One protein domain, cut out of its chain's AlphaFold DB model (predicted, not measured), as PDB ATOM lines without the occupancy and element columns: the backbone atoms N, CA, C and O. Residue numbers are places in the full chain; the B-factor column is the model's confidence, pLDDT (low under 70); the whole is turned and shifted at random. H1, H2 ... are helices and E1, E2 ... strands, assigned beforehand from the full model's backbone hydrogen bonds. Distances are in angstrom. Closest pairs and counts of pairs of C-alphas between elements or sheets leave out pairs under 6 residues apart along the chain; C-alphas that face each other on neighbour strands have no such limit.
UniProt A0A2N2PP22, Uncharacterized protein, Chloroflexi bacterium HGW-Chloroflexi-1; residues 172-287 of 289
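This is residues 172 to 287 of the 289 residues of an uncharacterized protein of Chloroflexi bacterium HGW-Chloroflexi-1 (UniProt A0A2N2PP22). A single strongly twisted sheet of seven strands makes the body; helix H3 packs on one face of it, mostly at E4, with the short helix H2 on the same face, and the short helix H1 only grazes the sheet. The loop of residues 172 to 188 and the strand E5 at the far edge lie at the two ends of the longest axis. The printed part has 116 residues, with three named helices and seven named strands that follow along the chain as E1, E2, H1, E3, E4, H2, E5, E6, E7, H3; the class is mixed, helices and strands. The sheet is mixed too, in the order E1, E2, E3, E4, E7, E6, E5. The whole is compact, with a radius of gyration of the C-alphas of 14.0 A, and rounded, spanning 39 by 34 by 27 A.

Look first at residues 173 to 174, which pair antiparallel with residues 189 to 190 of the edge strand E1, residues 189 to 191. E1 forms a hairpin with E2, residues 194 to 199; find N 196 and O 189 at 2.8 A. Next come H1, residues 203 to 207, and E3, residues 215 to 222, parallel to E2 at 31 degrees, with N 217 and O 197 at 3.0 A. E2, H1 and E3 are a strand-helix-strand unit, two parallel neighbour strands with a helix between, its crossover right-handed. E3 and E4, residues 226 to 233, form a hairpin, with N 220 and O 228 at 2.8 A. H2, residues 235 to 238, has a height of 6.3 A over the sheet and lies over none of its strands. E5, residues 246 to 248, is the other edge strand, parallel to E6, residues 261 to 265, with N 262 and O 246 at 2.8 A. E6 forms a hairpin with E7, residues 268 to 274, with N 263 and O 270 at 2.9 A; E7 is also antiparallel to E4, with N 233 and O 271 at 2.8 A. E4, H2 and E5 are a split unit, with E7 and E6 between its strands and a right-handed crossover. H3, residues 275 to 285, is on the sheet, making two layers, helix over sheet; its closest C-alphas to E4 are those of Tyr 275 and Val 230, 4.3 A apart. In H1 and H3 every O i to N i+4 pair is within hydrogen-bond range; H2 is too short for one.

Find C-alpha 189, where E1 begins, at (36.315, -23.435, 3.874). E2 runs 16.2 A, E3 20.3 A, E4 21.5 A and E7 19.3 A from first to last C-alpha. H3 runs 15.2 A to C-alpha 285 at (50.958, -20.851, -3.230).

The C-alphas farthest apart, of His 180 and Val 246, are 40.8 A apart. The printed part has no cut, and the link from E5 to E6 is long, 12 residues. Residue 208 and residues 223 to 226 have pLDDT under 70.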
ATOM      1  N   PHE A 172      42.848 -27.777   1.667       98.44
ATOM      2  CA  PHE A 172      41.822 -26.933   2.278       98.44
ATOM      3  C   PHE A 172      41.314 -27.535   3.589       98.44
ATOM      4  O   PHE A 172      41.409 -28.741   3.821       98.44
ATOM      5  N   GLN A 173      40.744 -26.686   4.438       98.31
ATOM      6  CA  GLN A 173      39.977 -27.092   5.610       98.31
ATOM      7  C   GLN A 173      38.525 -26.671   5.402       98.31
ATOM      8  O   GLN A 173      38.231 -25.481   5.448       98.31
ATOM      9  N   ALA A 174      37.626 -27.627   5.181       97.75
ATOM     10  CA  ALA A 174      36.188 -27.367   5.138       97.75
ATOM     11  C   ALA A 174      35.546 -27.517   6.520       97.75
ATOM     12  O   ALA A 174      36.025 -28.275   7.369       97.75
ATOM     13  N   HIS A 175      34.428 -26.823   6.726       97.25
ATOM     14  CA  HIS A 175      33.543 -27.092   7.855       97.25
ATOM     15  C   HIS A 175      32.901 -28.481   7.747       97.25
ATOM     16  O   HIS A 175      32.720 -29.036   6.660       97.25
ATOM     17  N   ASN A 176      32.557 -29.083   8.884       96.94
ATOM     18  CA  ASN A 176      31.888 -30.377   8.886       96.94
ATOM     19  C   ASN A 176      30.386 -30.214   8.621       96.94
ATOM     20  O   ASN A 176      29.629 -29.844   9.516       96.94
ATOM     21  N   LEU A 177      29.938 -30.591   7.422       96.75
ATOM     22  CA  LEU A 177      28.524 -30.535   7.033       96.75
ATOM     23  C   LEU A 177      27.602 -31.371   7.939       96.75
ATOM     24  O   LEU A 177      26.416 -31.071   8.077       96.75
ATOM     25  N   LEU A 178      28.115 -32.429   8.570       96.75
ATOM     26  CA  LEU A 178      27.330 -33.284   9.468       96.75
ATOM     27  C   LEU A 178      27.239 -32.735  10.897       96.75
ATOM     28  O   LEU A 178      26.481 -33.273  11.702       96.75
ATOM     29  N   ASP A 179      27.987 -31.681  11.215       96.31
ATOM     30  CA  ASP A 179      27.905 -30.970  12.484       96.31
ATOM     31  C   ASP A 179      26.991 -29.747  12.323       96.31
ATOM     32  O   ASP A 179      27.271 -28.816  11.568       96.31
ATOM     33  N   HIS A 180      25.875 -29.745  13.056       92.31
ATOM     34  CA  HIS A 180      24.865 -28.689  12.971       92.31
ATOM     35  C   HIS A 180      25.391 -27.298  13.329       92.31
ATOM     36  O   HIS A 180      24.942 -26.313  12.744       92.31
ATOM     37  N   GLN A 181      26.340 -27.199  14.263       93.31
ATOM     38  CA  GLN A 181      26.930 -25.912  14.627       93.31
ATOM     39  C   GLN A 181      27.854 -25.414  13.518       93.31
ATOM     40  O   GLN A 181      27.821 -24.233  13.176       93.31
ATOM     41  N   GLN A 182      28.628 -26.320  12.921       95.25
ATOM     42  CA  GLN A 182      29.543 -25.978  11.835       95.25
ATOM     43  C   GLN A 182      28.822 -25.631  10.536       95.25
ATOM     44  O   GLN A 182      29.274 -24.727   9.854       95.25
ATOM     45  N   ARG A 183      27.651 -26.212  10.245       93.12
ATOM     46  CA  ARG A 183      26.793 -25.783   9.118       93.12
ATOM     47  C   ARG A 183      26.416 -24.300   9.141       93.12
ATOM     48  O   ARG A 183      26.022 -23.750   8.120       93.12
ATOM     49  N   ARG A 184      26.474 -23.678  10.321       90.62
ATOM     50  CA  ARG A 184      26.205 -22.253  10.546       90.62
ATOM     51  C   ARG A 184      27.497 -21.442  10.683       90.62
ATOM     52  O   ARG A 184      27.459 -20.307  11.163       90.62
ATOM     53  N   SER A 185      28.635 -22.035  10.314       92.81
ATOM     54  CA  SER A 185      29.914 -21.345  10.214       92.81
ATOM     55  C   SER A 185      29.765 -20.133   9.308       92.81
ATOM     56  O   SER A 185      28.960 -20.108   8.380       92.81
ATOM     57  N   ARG A 186      30.554 -19.097   9.594       92.06
ATOM     58  CA  ARG A 186      30.596 -17.923   8.727       92.06
ATOM     59  C   ARG A 186      31.241 -18.255   7.387       92.06
ATOM     60  O   ARG A 186      30.850 -17.654   6.408       92.06
ATOM     61  N   SER A 187      32.208 -19.169   7.360       95.94
ATOM     62  CA  SER A 187      32.936 -19.585   6.159       95.94
ATOM     63  C   SER A 187      32.832 -21.092   5.962       95.94
ATOM     64  O   SER A 187      33.004 -21.840   6.933       95.94
ATOM     65  N   ASP A 188      32.655 -21.520   4.718       97.25
ATOM     66  CA  ASP A 188      32.541 -22.937   4.358       97.25
ATOM     67  C   ASP A 188      33.904 -23.635   4.324       97.25
ATOM     68  O   ASP A 188      34.014 -24.828   4.621       97.25
ATOM     69  N   LEU A 189      34.962 -22.896   3.970       97.88
ATOM     70  CA  LEU A 189      36.315 -23.435   3.874       97.88
ATOM     71  C   LEU A 189      37.415 -22.408   4.146       97.88
ATOM     72  O   LEU A 189      37.211 -21.201   4.069       97.88
ATOM     73  N   ILE A 190      38.615 -22.915   4.420       98.25
ATOM     74  CA  ILE A 190      39.860 -22.156   4.504       98.25
ATOM     75  C   ILE A 190      40.861 -22.743   3.507       98.25
ATOM     76  O   ILE A 190      41.106 -23.952   3.513       98.25
ATOM     77  N   VAL A 191      41.472 -21.889   2.682       98.19
ATOM     78  CA  VAL A 191      42.500 -22.265   1.694       98.19
ATOM     79  C   VAL A 191      43.695 -21.334   1.852       98.19
ATOM     80  O   VAL A 191      43.551 -20.118   1.774       98.19
ATOM     81  N   SER A 192      44.880 -21.885   2.125       96.75
ATOM     82  CA  SER A 192      46.111 -21.097   2.334       96.75
ATOM     83  C   SER A 192      45.953 -19.964   3.372       96.75
ATOM     84  O   SER A 192      46.502 -18.866   3.226       96.75
ATOM     85  N   GLY A 193      45.166 -20.220   4.424       97.12
ATOM     86  CA  GLY A 193      44.860 -19.263   5.493       97.12
ATOM     87  C   GLY A 193      43.832 -18.182   5.137       97.12
ATOM     88  O   GLY A 193      43.620 -17.291   5.949       97.12
ATOM     89  N   MET A 194      43.215 -18.239   3.954       98.06
ATOM     90  CA  MET A 194      42.124 -17.347   3.542       98.06
ATOM     91  C   MET A 194      40.778 -18.008   3.821       98.06
ATOM     92  O   MET A 194      40.588 -19.171   3.459       98.06
ATOM     93  N   ALA A 195      39.851 -17.279   4.434       98.19
ATOM     94  CA  ALA A 195      38.486 -17.725   4.657       98.19
ATOM     95  C   ALA A 195      37.663 -17.567   3.373       98.19
ATOM     96  O   ALA A 195      37.555 -16.474   2.815       98.19
ATOM     97  N   GLY A 196      37.070 -18.669   2.928       97.94
ATOM     98  CA  GLY A 196      36.260 -18.764   1.725       97.94
ATOM     99  C   GLY A 196      34.822 -19.157   2.015       97.94
ATOM    100  O   GLY A 196      34.520 -19.814   3.013       97.94
ATOM    101  N   ASP A 197      33.939 -18.777   1.105       97.44
ATOM    102  CA  ASP A 197      32.508 -19.054   1.187       97.44
ATOM    103  C   ASP A 197      31.971 -19.474  -0.191       97.44
ATOM    104  O   ASP A 197      32.375 -18.938  -1.226       97.44
ATOM    105  N   ILE A 198      31.096 -20.472  -0.241       97.31
ATOM    106  CA  ILE A 198      30.602 -21.063  -1.485       97.31
ATOM    107  C   ILE A 198      29.159 -20.612  -1.681       97.31
ATOM    108  O   ILE A 198      28.278 -20.842  -0.855       97.31
ATOM    109  N   LYS A 199      28.877 -19.955  -2.811       95.19
ATOM    110  CA  LYS A 199      27.533 -19.436  -3.103       95.19
ATOM    111  C   LYS A 199      27.060 -19.875  -4.475       95.19
ATOM    112  O   LYS A 199      27.717 -19.675  -5.490       95.19
ATOM    113  N   THR A 200      25.841 -20.399  -4.540       92.75
ATOM    114  CA  THR A 200      25.229 -20.884  -5.789       92.75
ATOM    115  C   THR A 200      25.043 -19.799  -6.857       92.75
ATOM    116  O   THR A 200      24.776 -20.127  -8.011       92.75
ATOM    117  N   SER A 201      25.187 -18.516  -6.506       90.69
ATOM    118  CA  SER A 201      25.185 -17.395  -7.448       90.69
ATOM    119  C   SER A 201      25.942 -16.182  -6.901       90.69
ATOM    120  O   SER A 201      26.105 -16.040  -5.691       90.69
ATOM    121  N   ALA A 202      26.301 -15.248  -7.785       88.88
ATOM    122  CA  ALA A 202      26.861 -13.942  -7.419       88.88
ATOM    123  C   ALA A 202      25.816 -12.906  -6.954       88.88
ATOM    124  O   ALA A 202      26.128 -11.724  -6.822       88.88
ATOM    125  N   TYR A 203      24.564 -13.315  -6.710       84.44
ATOM    126  CA  TYR A 203      23.501 -12.386  -6.317       84.44
ATOM    127  C   TYR A 203      23.822 -11.646  -5.014       84.44
ATOM    128  O   TYR A 203      23.471 -10.478  -4.888       84.44
ATOM    129  N   PHE A 204      24.544 -12.272  -4.078       85.19
ATOM    130  CA  PHE A 204      24.946 -11.632  -2.821       85.19
ATOM    131  C   PHE A 204      25.776 -10.357  -3.051       85.19
ATOM    132  O   PHE A 204      25.561  -9.381  -2.347       85.19
ATOM    133  N   VAL A 205      26.616 -10.292  -4.089       84.56
ATOM    134  CA  VAL A 205      27.353  -9.063  -4.447       84.56
ATOM    135  C   VAL A 205      26.387  -7.933  -4.833       84.56
ATOM    136  O   VAL A 205      26.630  -6.758  -4.574       84.56
ATOM    137  N   GLN A 206      25.240  -8.292  -5.411       80.75
ATOM    138  CA  GLN A 206      24.209  -7.357  -5.843       80.75
ATOM    139  C   GLN A 206      23.181  -7.021  -4.765       80.75
ATOM    140  O   GLN A 206      22.330  -6.191  -5.049       80.75
ATOM    141  N   VAL A 207      23.148  -7.648  -3.586       76.69
ATOM    142  CA  VAL A 207      22.100  -7.349  -2.582       76.69
ATOM    143  C   VAL A 207      22.551  -7.341  -1.134       76.69
ATOM    144  O   VAL A 207      21.828  -6.800  -0.300       76.69
ATOM    145  N   ALA A 208      23.694  -7.939  -0.821       69.31
ATOM    146  CA  ALA A 208      24.159  -8.077   0.546       69.31
ATOM    147  C   ALA A 208      24.961  -6.852   1.001       69.31
ATOM    148  O   ALA A 208      25.275  -5.945   0.226       69.31
ATOM    149  N   ALA A 209      25.283  -6.853   2.294       73.44
ATOM    150  CA  ALA A 209      26.311  -5.997   2.864       73.44
ATOM    151  C   ALA A 209      27.688  -6.294   2.239       73.44
ATOM    152  O   ALA A 209      27.845  -7.253   1.479       73.44
ATOM    153  N   ALA A 210      28.682  -5.476   2.593       84.25
ATOM    154  CA  ALA A 210      30.057  -5.644   2.139       84.25
ATOM    155  C   ALA A 210      30.521  -7.109   2.270       84.25
ATOM    156  O   ALA A 210      30.284  -7.709   3.325       84.25
ATOM    157  N   PRO A 211      31.171  -7.681   1.239       89.25
ATOM    158  CA  PRO A 211      31.763  -9.008   1.332       89.25
ATOM    159  C   PRO A 211      32.681  -9.103   2.560       89.25
ATOM    160  O   PRO A 211      33.472  -8.200   2.822       89.25
ATOM    161  N   ILE A 212      32.547 -10.180   3.336       93.81
ATOM    162  CA  ILE A 212      33.280 -10.388   4.598       93.81
ATOM    163  C   ILE A 212      34.309 -11.521   4.521       93.81
ATOM    164  O   ILE A 212      35.106 -11.669   5.443       93.81
ATOM    165  N   HIS A 213      34.281 -12.325   3.455       96.50
ATOM    166  CA  HIS A 213      35.236 -13.410   3.214       96.50
ATOM    167  C   HIS A 213      36.319 -12.961   2.246       96.50
ATOM    168  O   HIS A 213      36.060 -12.121   1.383       96.50
ATOM    169  N   ASP A 214      37.508 -13.543   2.376       97.94
ATOM    170  CA  ASP A 214      38.652 -13.254   1.511       97.94
ATOM    171  C   ASP A 214      38.354 -13.637   0.057       97.94
ATOM    172  O   ASP A 214      38.770 -12.946  -0.875       97.94
ATOM    173  N   PHE A 215      37.597 -14.721  -0.136       98.06
ATOM    174  CA  PHE A 215      37.117 -15.136  -1.445       98.06
ATOM    175  C   PHE A 215      35.756 -15.840  -1.397       98.06
ATOM    176  O   PHE A 215      35.310 -16.329  -0.360       98.06
ATOM    177  N   TYR A 216      35.122 -15.920  -2.563       97.75
ATOM    178  CA  TYR A 216      33.869 -16.626  -2.793       97.75
ATOM    179  C   TYR A 216      33.986 -17.520  -4.021       97.75
ATOM    180  O   TYR A 216      34.420 -17.047  -5.067       97.75
ATOM    181  N   ILE A 217      33.554 -18.778  -3.937       98.12
ATOM    182  CA  ILE A 217      33.440 -19.656  -5.113       98.12
ATOM    183  C   ILE A 217      31.986 -19.662  -5.564       98.12
ATOM    184  O   ILE A 217      31.099 -20.063  -4.807       98.12
ATOM    185  N   VAL A 218      31.730 -19.204  -6.794       96.25
ATOM    186  CA  VAL A 218      30.363 -18.983  -7.276       96.25
ATOM    187  C   VAL A 218      30.138 -19.357  -8.725       96.25
ATOM    188  O   VAL A 218      31.045 -19.344  -9.552       96.25
ATOM    189  N   ARG A 219      28.872 -19.627  -9.051       93.62
ATOM    190  CA  ARG A 219      28.412 -19.774 -10.434       93.62
ATOM    191  C   ARG A 219      27.948 -18.426 -10.976       93.62
ATOM    192  O   ARG A 219      26.983 -17.842 -10.478       93.62
ATOM    193  N   LEU A 220      28.599 -17.958 -12.032       90.81
ATOM    194  CA  LEU A 220      28.158 -16.818 -12.824       90.81
ATOM    195  C   LEU A 220      27.280 -17.274 -13.977       90.81
ATOM    196  O   LEU A 220      27.638 -18.183 -14.714       90.81
ATOM    197  N   THR A 221      26.135 -16.623 -14.153       83.62
ATOM    198  CA  THR A 221      25.275 -16.855 -15.316       83.62
ATOM    199  C   THR A 221      25.782 -16.032 -16.498       83.62
ATOM    200  O   THR A 221      25.721 -14.804 -16.462       83.62
ATOM    201  N   ALA A 222      26.218 -16.706 -17.562       74.12
ATOM    202  CA  ALA A 222      26.638 -16.114 -18.827       74.12
ATOM    203  C   ALA A 222      25.656 -16.485 -19.951       74.12
ATOM    204  O   ALA A 222      25.127 -17.599 -19.994       74.12
ATOM    205  N   GLY A 223      25.355 -15.541 -20.850       63.78
ATOM    206  CA  GLY A 223      24.539 -15.816 -22.047       63.78
ATOM    207  C   GLY A 223      23.132 -16.377 -21.774       63.78
ATOM    208  O   GLY A 223      22.530 -16.996 -22.642       63.78
ATOM    209  N   GLY A 224      22.607 -16.199 -20.556       64.50
ATOM    210  CA  GLY A 224      21.278 -16.660 -20.146       64.50
ATOM    211  C   GLY A 224      21.161 -18.138 -19.762       64.50
ATOM    212  O   GLY A 224      20.093 -18.508 -19.269       64.50
ATOM    213  N   HIS A 225      22.203 -18.964 -19.938       57.16
ATOM    214  CA  HIS A 225      22.091 -20.417 -19.728       57.16
ATOM    215  C   HIS A 225      23.351 -21.132 -19.220       57.16
ATOM    216  O   HIS A 225      23.201 -22.149 -18.545       57.16
ATOM    217  N   GLU A 226      24.562 -20.644 -19.500       66.50
ATOM    218  CA  GLU A 226      25.780 -21.346 -19.087       66.50
ATOM    219  C   GLU A 226      26.321 -20.771 -17.779       66.50
ATOM    220  O   GLU A 226      26.464 -19.557 -17.617       66.50
ATOM    221  N   HIS A 227      26.567 -21.658 -16.816       81.69
ATOM    222  CA  HIS A 227      27.155 -21.288 -15.540       81.69
ATOM    223  C   HIS A 227      28.670 -21.440 -15.618       81.69
ATOM    224  O   HIS A 227      29.157 -22.567 -15.703       81.69
ATOM    225  N   VAL A 228      29.395 -20.326 -15.536       90.00
ATOM    226  CA  VAL A 228      30.854 -20.333 -15.391       90.00
ATOM    227  C   VAL A 228      31.191 -20.327 -13.905       90.00
ATOM    228  O   VAL A 228      30.663 -19.509 -13.149       90.00
ATOM    229  N   LEU A 229      32.022 -21.271 -13.475       95.56
ATOM    230  CA  LEU A 229      32.492 -21.353 -12.098       95.56
ATOM    231  C   LEU A 229      33.691 -20.417 -11.936       95.56
ATOM    232  O   LEU A 229      34.657 -20.511 -12.687       95.56
ATOM    233  N   VAL A 230      33.617 -19.506 -10.972       97.06
ATOM    234  CA  VAL A 230      34.654 -18.496 -10.727       97.06
ATOM    235  C   VAL A 230      34.985 -18.407  -9.245       97.06
ATOM    236  O   VAL A 230      34.155 -18.749  -8.399       97.06
ATOM    237  N   ALA A 231      36.169 -17.881  -8.943       97.88
ATOM    238  CA  ALA A 231      36.465 -17.329  -7.630       97.88
ATOM    239  C   ALA A 231      36.372 -15.796  -7.690       97.88
ATOM    240  O   ALA A 231      36.889 -15.168  -8.613       97.88
ATOM    241  N   MET A 232      35.695 -15.192  -6.717       97.56
ATOM    242  CA  MET A 232      35.654 -13.746  -6.502       97.56
ATOM    243  C   MET A 232      36.458 -13.423  -5.254       97.56
ATOM    244  O   MET A 232      36.122 -13.911  -4.181       97.56
ATOM    245  N   LEU A 233      37.498 -12.615  -5.379       97.94
ATOM    246  CA  LEU A 233      38.448 -12.321  -4.314       97.94
ATOM    247  C   LEU A 233      38.351 -10.869  -3.882       97.94
ATOM    248  O   LEU A 233      38.147  -9.981  -4.710       97.94
ATOM    249  N   GLN A 234      38.564 -10.618  -2.595       97.31
ATOM    250  CA  GLN A 234      38.871  -9.270  -2.137       97.31
ATOM    251  C   GLN A 234      40.268  -8.845  -2.614       97.31
ATOM    252  O   GLN A 234      41.139  -9.707  -2.762       97.31
ATOM    253  N   PRO A 235      40.526  -7.535  -2.792       96.75
ATOM    254  CA  PRO A 235      41.833  -7.040  -3.227       96.75
ATOM    255  C   PRO A 235      43.007  -7.583  -2.405       96.75
ATOM    256  O   PRO A 235      43.957  -8.105  -2.972       96.75
ATOM    257  N   LEU A 236      42.889  -7.607  -1.072       96.31
ATOM    258  CA  LEU A 236      43.948  -8.132  -0.196       96.31
ATOM    259  C   LEU A 236      44.232  -9.628  -0.401       96.31
ATOM    260  O   LEU A 236      45.357 -10.080  -0.199       96.31
ATOM    261  N   ALA A 237      43.224 -10.415  -0.785       97.06
ATOM    262  CA  ALA A 237      43.410 -11.824  -1.114       97.06
ATOM    263  C   ALA A 237      44.067 -11.988  -2.494       97.06
ATOM    264  O   ALA A 237      44.906 -12.871  -2.670       97.06
ATOM    265  N   TRP A 238      43.725 -11.118  -3.453       97.44
ATOM    266  CA  TRP A 238      44.350 -11.079  -4.775       97.44
ATOM    267  C   TRP A 238      45.833 -10.701  -4.718       97.44
ATOM    268  O   TRP A 238      46.642 -11.348  -5.378       97.44
ATOM    269  N   ASP A 239      46.210  -9.746  -3.864       96.06
ATOM    270  CA  ASP A 239      47.605  -9.311  -3.688       96.06
ATOM    271  C   ASP A 239      48.544 -10.469  -3.309       96.06
ATOM    272  O   ASP A 239      49.742 -10.431  -3.582       96.06
ATOM    273  N   ARG A 240      48.007 -11.537  -2.704       95.19
ATOM    274  CA  ARG A 240      48.770 -12.747  -2.367       95.19
ATOM    275  C   ARG A 240      49.030 -13.657  -3.565       95.19
ATOM    276  O   ARG A 240      49.914 -14.499  -3.475       95.19
ATOM    277  N   MET A 241      48.234 -13.553  -4.626       93.31
ATOM    278  CA  MET A 241      48.312 -14.408  -5.818       93.31
ATOM    279  C   MET A 241      49.123 -13.781  -6.942       93.31
ATOM    280  O   MET A 241      49.579 -14.529  -7.804       93.31
ATOM    281  N   ASP A 242      49.284 -12.456  -6.896       85.44
ATOM    282  CA  ASP A 242      49.954 -11.611  -7.882       85.44
ATOM    283  C   ASP A 242      49.362 -11.711  -9.303       85.44
ATOM    284  O   ASP A 242      49.004 -12.773  -9.824       85.44
ATOM    285  N   GLY A 243      49.245 -10.567  -9.964       88.69
ATOM    286  CA  GLY A 243      48.820 -10.519 -11.352       88.69
ATOM    287  C   GLY A 243      48.043  -9.275 -11.738       88.69
ATOM    288  O   GLY A 243      47.361  -8.629 -10.935       88.69
ATOM    289  N   ASP A 244      48.112  -9.001 -13.034       94.62
ATOM    290  CA  ASP A 244      47.365  -7.932 -13.669       94.62
ATOM    291  C   ASP A 244      45.878  -8.282 -13.788       94.62
ATOM    292  O   ASP A 244      45.486  -9.439 -13.974       94.62
ATOM    293  N   THR A 245      45.047  -7.247 -13.720       97.44
ATOM    294  CA  THR A 245      43.594  -7.341 -13.876       97.44
ATOM    295  C   THR A 245      43.117  -6.406 -14.975       97.44
ATOM    296  O   THR A 245      43.639  -5.300 -15.119       97.44
ATOM    297  N   VAL A 246      42.063  -6.798 -15.687       97.12
ATOM    298  CA  VAL A 246      41.328  -5.897 -16.586       97.12
ATOM    299  C   VAL A 246      40.085  -5.371 -15.870       97.12
ATOM    300  O   VAL A 246      39.357  -6.146 -15.260       97.12
ATOM    301  N   GLU A 247      39.829  -4.068 -15.938       97.44
ATOM    302  CA  GLU A 247      38.624  -3.457 -15.360       97.44
ATOM    303  C   GLU A 247      37.383  -3.775 -16.208       97.44
ATOM    304  O   GLU A 247      37.397  -3.569 -17.426       97.44
ATOM    305  N   ALA A 248      36.297  -4.230 -15.578       96.38
ATOM    306  CA  ALA A 248      35.007  -4.410 -16.243       96.38
ATOM    307  C   ALA A 248      33.815  -4.407 -15.270       96.38
ATOM    308  O   ALA A 248      33.965  -4.481 -14.054       96.38
ATOM    309  N   ASP A 249      32.602  -4.386 -15.826       93.00
ATOM    310  CA  ASP A 249      31.370  -4.608 -15.066       93.00
ATOM    311  C   ASP A 249      31.096  -6.106 -14.872       93.00
ATOM    312  O   ASP A 249      31.438  -6.934 -15.723       93.00
ATOM    313  N   LEU A 250      30.364  -6.464 -13.809       90.38
ATOM    314  CA  LEU A 250      29.988  -7.853 -13.514       90.38
ATOM    315  C   LEU A 250      29.285  -8.550 -14.698       90.38
ATOM    316  O   LEU A 250      29.472  -9.746 -14.916       90.38
ATOM    317  N   SER A 251      28.502  -7.815 -15.495       89.25
ATOM    318  CA  SER A 251      27.831  -8.358 -16.685       89.25
ATOM    319  C   SER A 251      28.773  -8.707 -17.840       89.25
ATOM    320  O   SER A 251      28.381  -9.478 -18.712       89.25
ATOM    321  N   ALA A 252      29.982  -8.140 -17.871       92.06
ATOM    322  CA  ALA A 252      30.975  -8.364 -18.921       92.06
ATOM    323  C   ALA A 252      32.008  -9.442 -18.554       92.06
ATOM    324  O   ALA A 252      32.624 -10.010 -19.453       92.06
ATOM    325  N   VAL A 253      32.154  -9.768 -17.261       93.06
ATOM    326  CA  VAL A 253      33.154 -10.717 -16.730       93.06
ATOM    327  C   VAL A 253      33.219 -12.012 -17.532       93.06
ATOM    328  O   VAL A 253      34.300 -12.426 -17.937       93.06
ATOM    329  N   ALA A 254      32.075 -12.639 -17.813       91.25
ATOM    330  CA  ALA A 254      32.050 -13.937 -18.484       91.25
ATOM    331  C   ALA A 254      32.705 -13.929 -19.878       91.25
ATOM    332  O   ALA A 254      33.227 -14.953 -20.300       91.25
ATOM    333  N   GLY A 255      32.690 -12.792 -20.584       91.44
ATOM    334  CA  GLY A 255      33.338 -12.648 -21.891       91.44
ATOM    335  C   GLY A 255      34.838 -12.340 -21.822       91.44
ATOM    336  O   GLY A 255      35.493 -12.338 -22.859       91.44
ATOM    337  N   LEU A 256      35.368 -12.057 -20.631       93.94
ATOM    338  CA  LEU A 256      36.772 -11.700 -20.394       93.94
ATOM    339  C   LEU A 256      37.575 -12.838 -19.741       93.94
ATOM    340  O   LEU A 256      38.806 -12.791 -19.711       93.94
ATOM    341  N   LEU A 257      36.893 -13.875 -19.249       92.81
ATOM    342  CA  LEU A 257      37.531 -15.085 -18.738       92.81
ATOM    343  C   LEU A 257      38.271 -15.835 -19.868       92.81
ATOM    344  O   LEU A 257      37.818 -15.820 -21.015       92.81
ATOM    345  N   PRO A 258      39.411 -16.495 -19.573       92.19
ATOM    346  CA  PRO A 258      39.929 -16.812 -18.236       92.19
ATOM    347  C   PRO A 258      40.785 -15.713 -17.578       92.19
ATOM    348  O   PRO A 258      41.312 -15.944 -16.493       92.19
ATOM    349  N   GLY A 259      40.953 -14.542 -18.205       93.94
ATOM    350  CA  GLY A 259      41.746 -13.451 -17.630       93.94
ATOM    351  C   GLY A 259      41.155 -12.924 -16.310       93.94
ATOM    352  O   GLY A 259      39.929 -12.850 -16.203       93.94
ATOM    353  N   PRO A 260      41.977 -12.539 -15.312       97.31
ATOM    354  CA  PRO A 260      41.491 -11.898 -14.093       97.31
ATOM    355  C   PRO A 260      40.821 -10.551 -14.390       97.31
ATOM    356  O   PRO A 260      41.376  -9.694 -15.085       97.31
ATOM    357  N   VAL A 261      39.631 -10.346 -13.833       97.69
ATOM    358  CA  VAL A 261      38.806  -9.156 -14.059       97.69
ATOM    359  C   VAL A 261      38.594  -8.426 -12.742       97.69
ATOM    360  O   VAL A 261      38.043  -9.001 -11.807       97.69
ATOM    361  N   ARG A 262      38.976  -7.152 -12.659       98.00
ATOM    362  CA  ARG A 262      38.595  -6.295 -11.534       98.00
ATOM    363  C   ARG A 262      37.216  -5.708 -11.810       98.00
ATOM    364  O   ARG A 262      36.973  -5.156 -12.881       98.00
ATOM    365  N   ILE A 263      36.313  -5.849 -10.847       96.38
ATOM    366  CA  ILE A 263      34.962  -5.296 -10.906       96.38
ATOM    367  C   ILE A 263      34.718  -4.361  -9.728       96.38
ATOM    368  O   ILE A 263      35.211  -4.594  -8.620       96.38
ATOM    369  N   ARG A 264      33.889  -3.338  -9.949       94.88
ATOM    370  CA  ARG A 264      33.347  -2.491  -8.886       94.88
ATOM    371  C   ARG A 264      31.826  -2.570  -8.889       94.88
ATOM    372  O   ARG A 264      31.169  -1.960  -9.722       94.88
ATOM    373  N   GLU A 265      31.263  -3.281  -7.920       90.56
ATOM    374  CA  GLU A 265      29.817  -3.470  -7.783       90.56
ATOM    375  C   GLU A 265      29.360  -2.873  -6.450       90.56
ATOM    376  O   GLU A 265      29.863  -3.229  -5.387       90.56
ATOM    377  N   ARG A 266      28.420  -1.920  -6.495       88.25
ATOM    378  CA  ARG A 266      27.847  -1.259  -5.301       88.25
ATOM    379  C   ARG A 266      28.870  -0.676  -4.316       88.25
ATOM    380  O   ARG A 266      28.628  -0.621  -3.116       88.25
ATOM    381  N   GLY A 267      30.002  -0.197  -4.829       88.44
ATOM    382  CA  GLY A 267      31.075   0.374  -4.009       88.44
ATOM    383  C   GLY A 267      32.031  -0.663  -3.415       88.44
ATOM    384  O   GLY A 267      32.968  -0.279  -2.721       88.44
ATOM    385  N   HIS A 268      31.843  -1.947  -3.721       90.88
ATOM    386  CA  HIS A 268      32.775  -3.016  -3.389       90.88
ATOM    387  C   HIS A 268      33.640  -3.343  -4.596       90.88
ATOM    388  O   HIS A 268      33.154  -3.423  -5.722       90.88
ATOM    389  N   GLU A 269      34.929  -3.518  -4.342       95.44
ATOM    390  CA  GLU A 269      35.894  -3.953  -5.340       95.44
ATOM    391  C   GLU A 269      36.162  -5.442  -5.149       95.44
ATOM    392  O   GLU A 269      36.375  -5.890  -4.021       95.44
ATOM    393  N   LEU A 270      36.113  -6.201  -6.241       96.94
ATOM    394  CA  LEU A 270      36.392  -7.632  -6.259       96.94
ATOM    395  C   LEU A 270      37.216  -7.981  -7.497       96.94
ATOM    396  O   LEU A 270      37.072  -7.353  -8.546       96.94
ATOM    397  N   ILE A 271      38.043  -9.014  -7.387       97.88
ATOM    398  CA  ILE A 271      38.758  -9.607  -8.513       97.88
ATOM    399  C   ILE A 271      38.085 -10.932  -8.834       97.88
ATOM    400  O   ILE A 271      37.997 -11.809  -7.981       97.88
ATOM    401  N   VAL A 272      37.587 -11.081 -10.054       97.19
ATOM    402  CA  VAL A 272      36.981 -12.316 -10.542       97.19
ATOM    403  C   VAL A 272      37.976 -13.053 -11.418       97.19
ATOM    404  O   VAL A 272      38.541 -12.485 -12.347       97.19
ATOM    405  N   ILE A 273      38.167 -14.332 -11.136       97.50
ATOM    406  CA  ILE A 273      39.084 -15.213 -11.851       97.50
ATOM    407  C   ILE A 273      38.368 -16.526 -12.168       97.50
ATOM    408  O   ILE A 273      37.512 -16.987 -11.403       97.50
ATOM    409  N   ASP A 274      38.715 -17.135 -13.298       96.81
ATOM    410  CA  ASP A 274      38.243 -18.474 -13.635       96.81
ATOM    411  C   ASP A 274      38.623 -19.466 -12.526       96.81
ATOM    412  O   ASP A 274      39.740 -19.447 -12.005       96.81
ATOM    413  N   TYR A 275      37.694 -20.337 -12.137       97.62
ATOM    414  CA  TYR A 275      37.923 -21.234 -11.009       97.62
ATOM    415  C   TYR A 275      39.069 -22.227 -11.253       97.62
ATOM    416  O   TYR A 275      39.798 -22.554 -10.316       97.62
ATOM    417  N   ALA A 276      39.287 -22.679 -12.493       97.00
ATOM    418  CA  ALA A 276      40.429 -23.533 -12.795       97.00
ATOM    419  C   ALA A 276      41.751 -22.758 -12.678       97.00
ATOM    420  O   ALA A 276      42.712 -23.295 -12.123       97.00
ATOM    421  N   ASP A 277      41.801 -21.496 -13.125       96.88
ATOM    422  CA  ASP A 277      42.989 -20.651 -12.931       96.88
ATOM    423  C   ASP A 277      43.260 -20.372 -11.447       96.88
ATOM    424  O   ASP A 277      44.394 -20.510 -10.985       96.88
ATOM    425  N   TRP A 278      42.215 -20.078 -10.670       97.88
ATOM    426  CA  TRP A 278      42.326 -19.905  -9.223       97.88
ATOM    427  C   TRP A 278      42.910 -21.147  -8.539       97.88
ATOM    428  O   TRP A 278      43.843 -21.017  -7.747       97.88
ATOM    429  N   LYS A 279      42.448 -22.358  -8.888       97.62
ATOM    430  CA  LYS A 279      43.008 -23.607  -8.339       97.62
ATOM    431  C   LYS A 279      44.496 -23.766  -8.645       97.62
ATOM    432  O   LYS A 279      45.257 -24.115  -7.747       97.62
ATOM    433  N   ARG A 280      44.929 -23.475  -9.879       96.88
ATOM    434  CA  ARG A 280      46.359 -23.525 -10.247       96.88
ATOM    435  C   ARG A 280      47.193 -22.574  -9.393       96.88
ATOM    436  O   ARG A 280      48.239 -22.960  -8.883       96.88
ATOM    437  N   ARG A 281      46.706 -21.351  -9.182       96.50
ATOM    438  CA  ARG A 281      47.373 -20.366  -8.317       96.50
ATOM    439  C   ARG A 281      47.402 -20.811  -6.854       96.50
ATOM    440  O   ARG A 281      48.406 -20.598  -6.181       96.50
ATOM    441  N   MET A 282      46.341 -21.459  -6.363       97.25
ATOM    442  CA  MET A 282      46.315 -22.026  -5.008       97.25
ATOM    443  C   MET A 282      47.363 -23.117  -4.832       97.25
ATOM    444  O   MET A 282      48.077 -23.095  -3.834       97.25
ATOM    445  N   LEU A 283      47.489 -24.021  -5.804       96.94
ATOM    446  CA  LEU A 283      48.522 -25.057  -5.790       96.94
ATOM    447  C   LEU A 283      49.918 -24.438  -5.728       96.94
ATOM    448  O   LEU A 283      50.692 -24.800  -4.846       96.94
ATOM    449  N   HIS A 284      50.198 -23.442  -6.570       95.56
ATOM    450  CA  HIS A 284      51.481 -22.742  -6.552       95.56
ATOM    451  C   HIS A 284      51.789 -22.111  -5.182       95.56
ATOM    452  O   HIS A 284      52.871 -22.303  -4.629       95.56
ATOM    453  N   LEU A 285      50.812 -21.429  -4.573       95.00
ATOM    454  CA  LEU A 285      50.958 -20.851  -3.230       95.00
ATOM    455  C   LEU A 285      51.166 -21.893  -2.125       95.00
ATOM    456  O   LEU A 285      51.700 -21.568  -1.065       95.00
ATOM    457  N   GLN A 286      50.734 -23.129  -2.352       95.88
ATOM    458  CA  GLN A 286      50.909 -24.252  -1.434       95.88
ATOM    459  C   GLN A 286      52.213 -25.025  -1.691       95.88
ATOM    460  O   GLN A 286      52.461 -26.030  -1.028       95.88
ATOM    461  N   GLY A 287      53.057 -24.549  -2.614       91.06
ATOM    462  CA  GLY A 287      54.307 -25.204  -3.000       91.06
ATOM    463  C   GLY A 287      54.120 -26.383  -3.958       91.06
ATOM    464  O   GLY A 287      55.031 -27.197  -4.088       91.06
TER     465      GLY A 287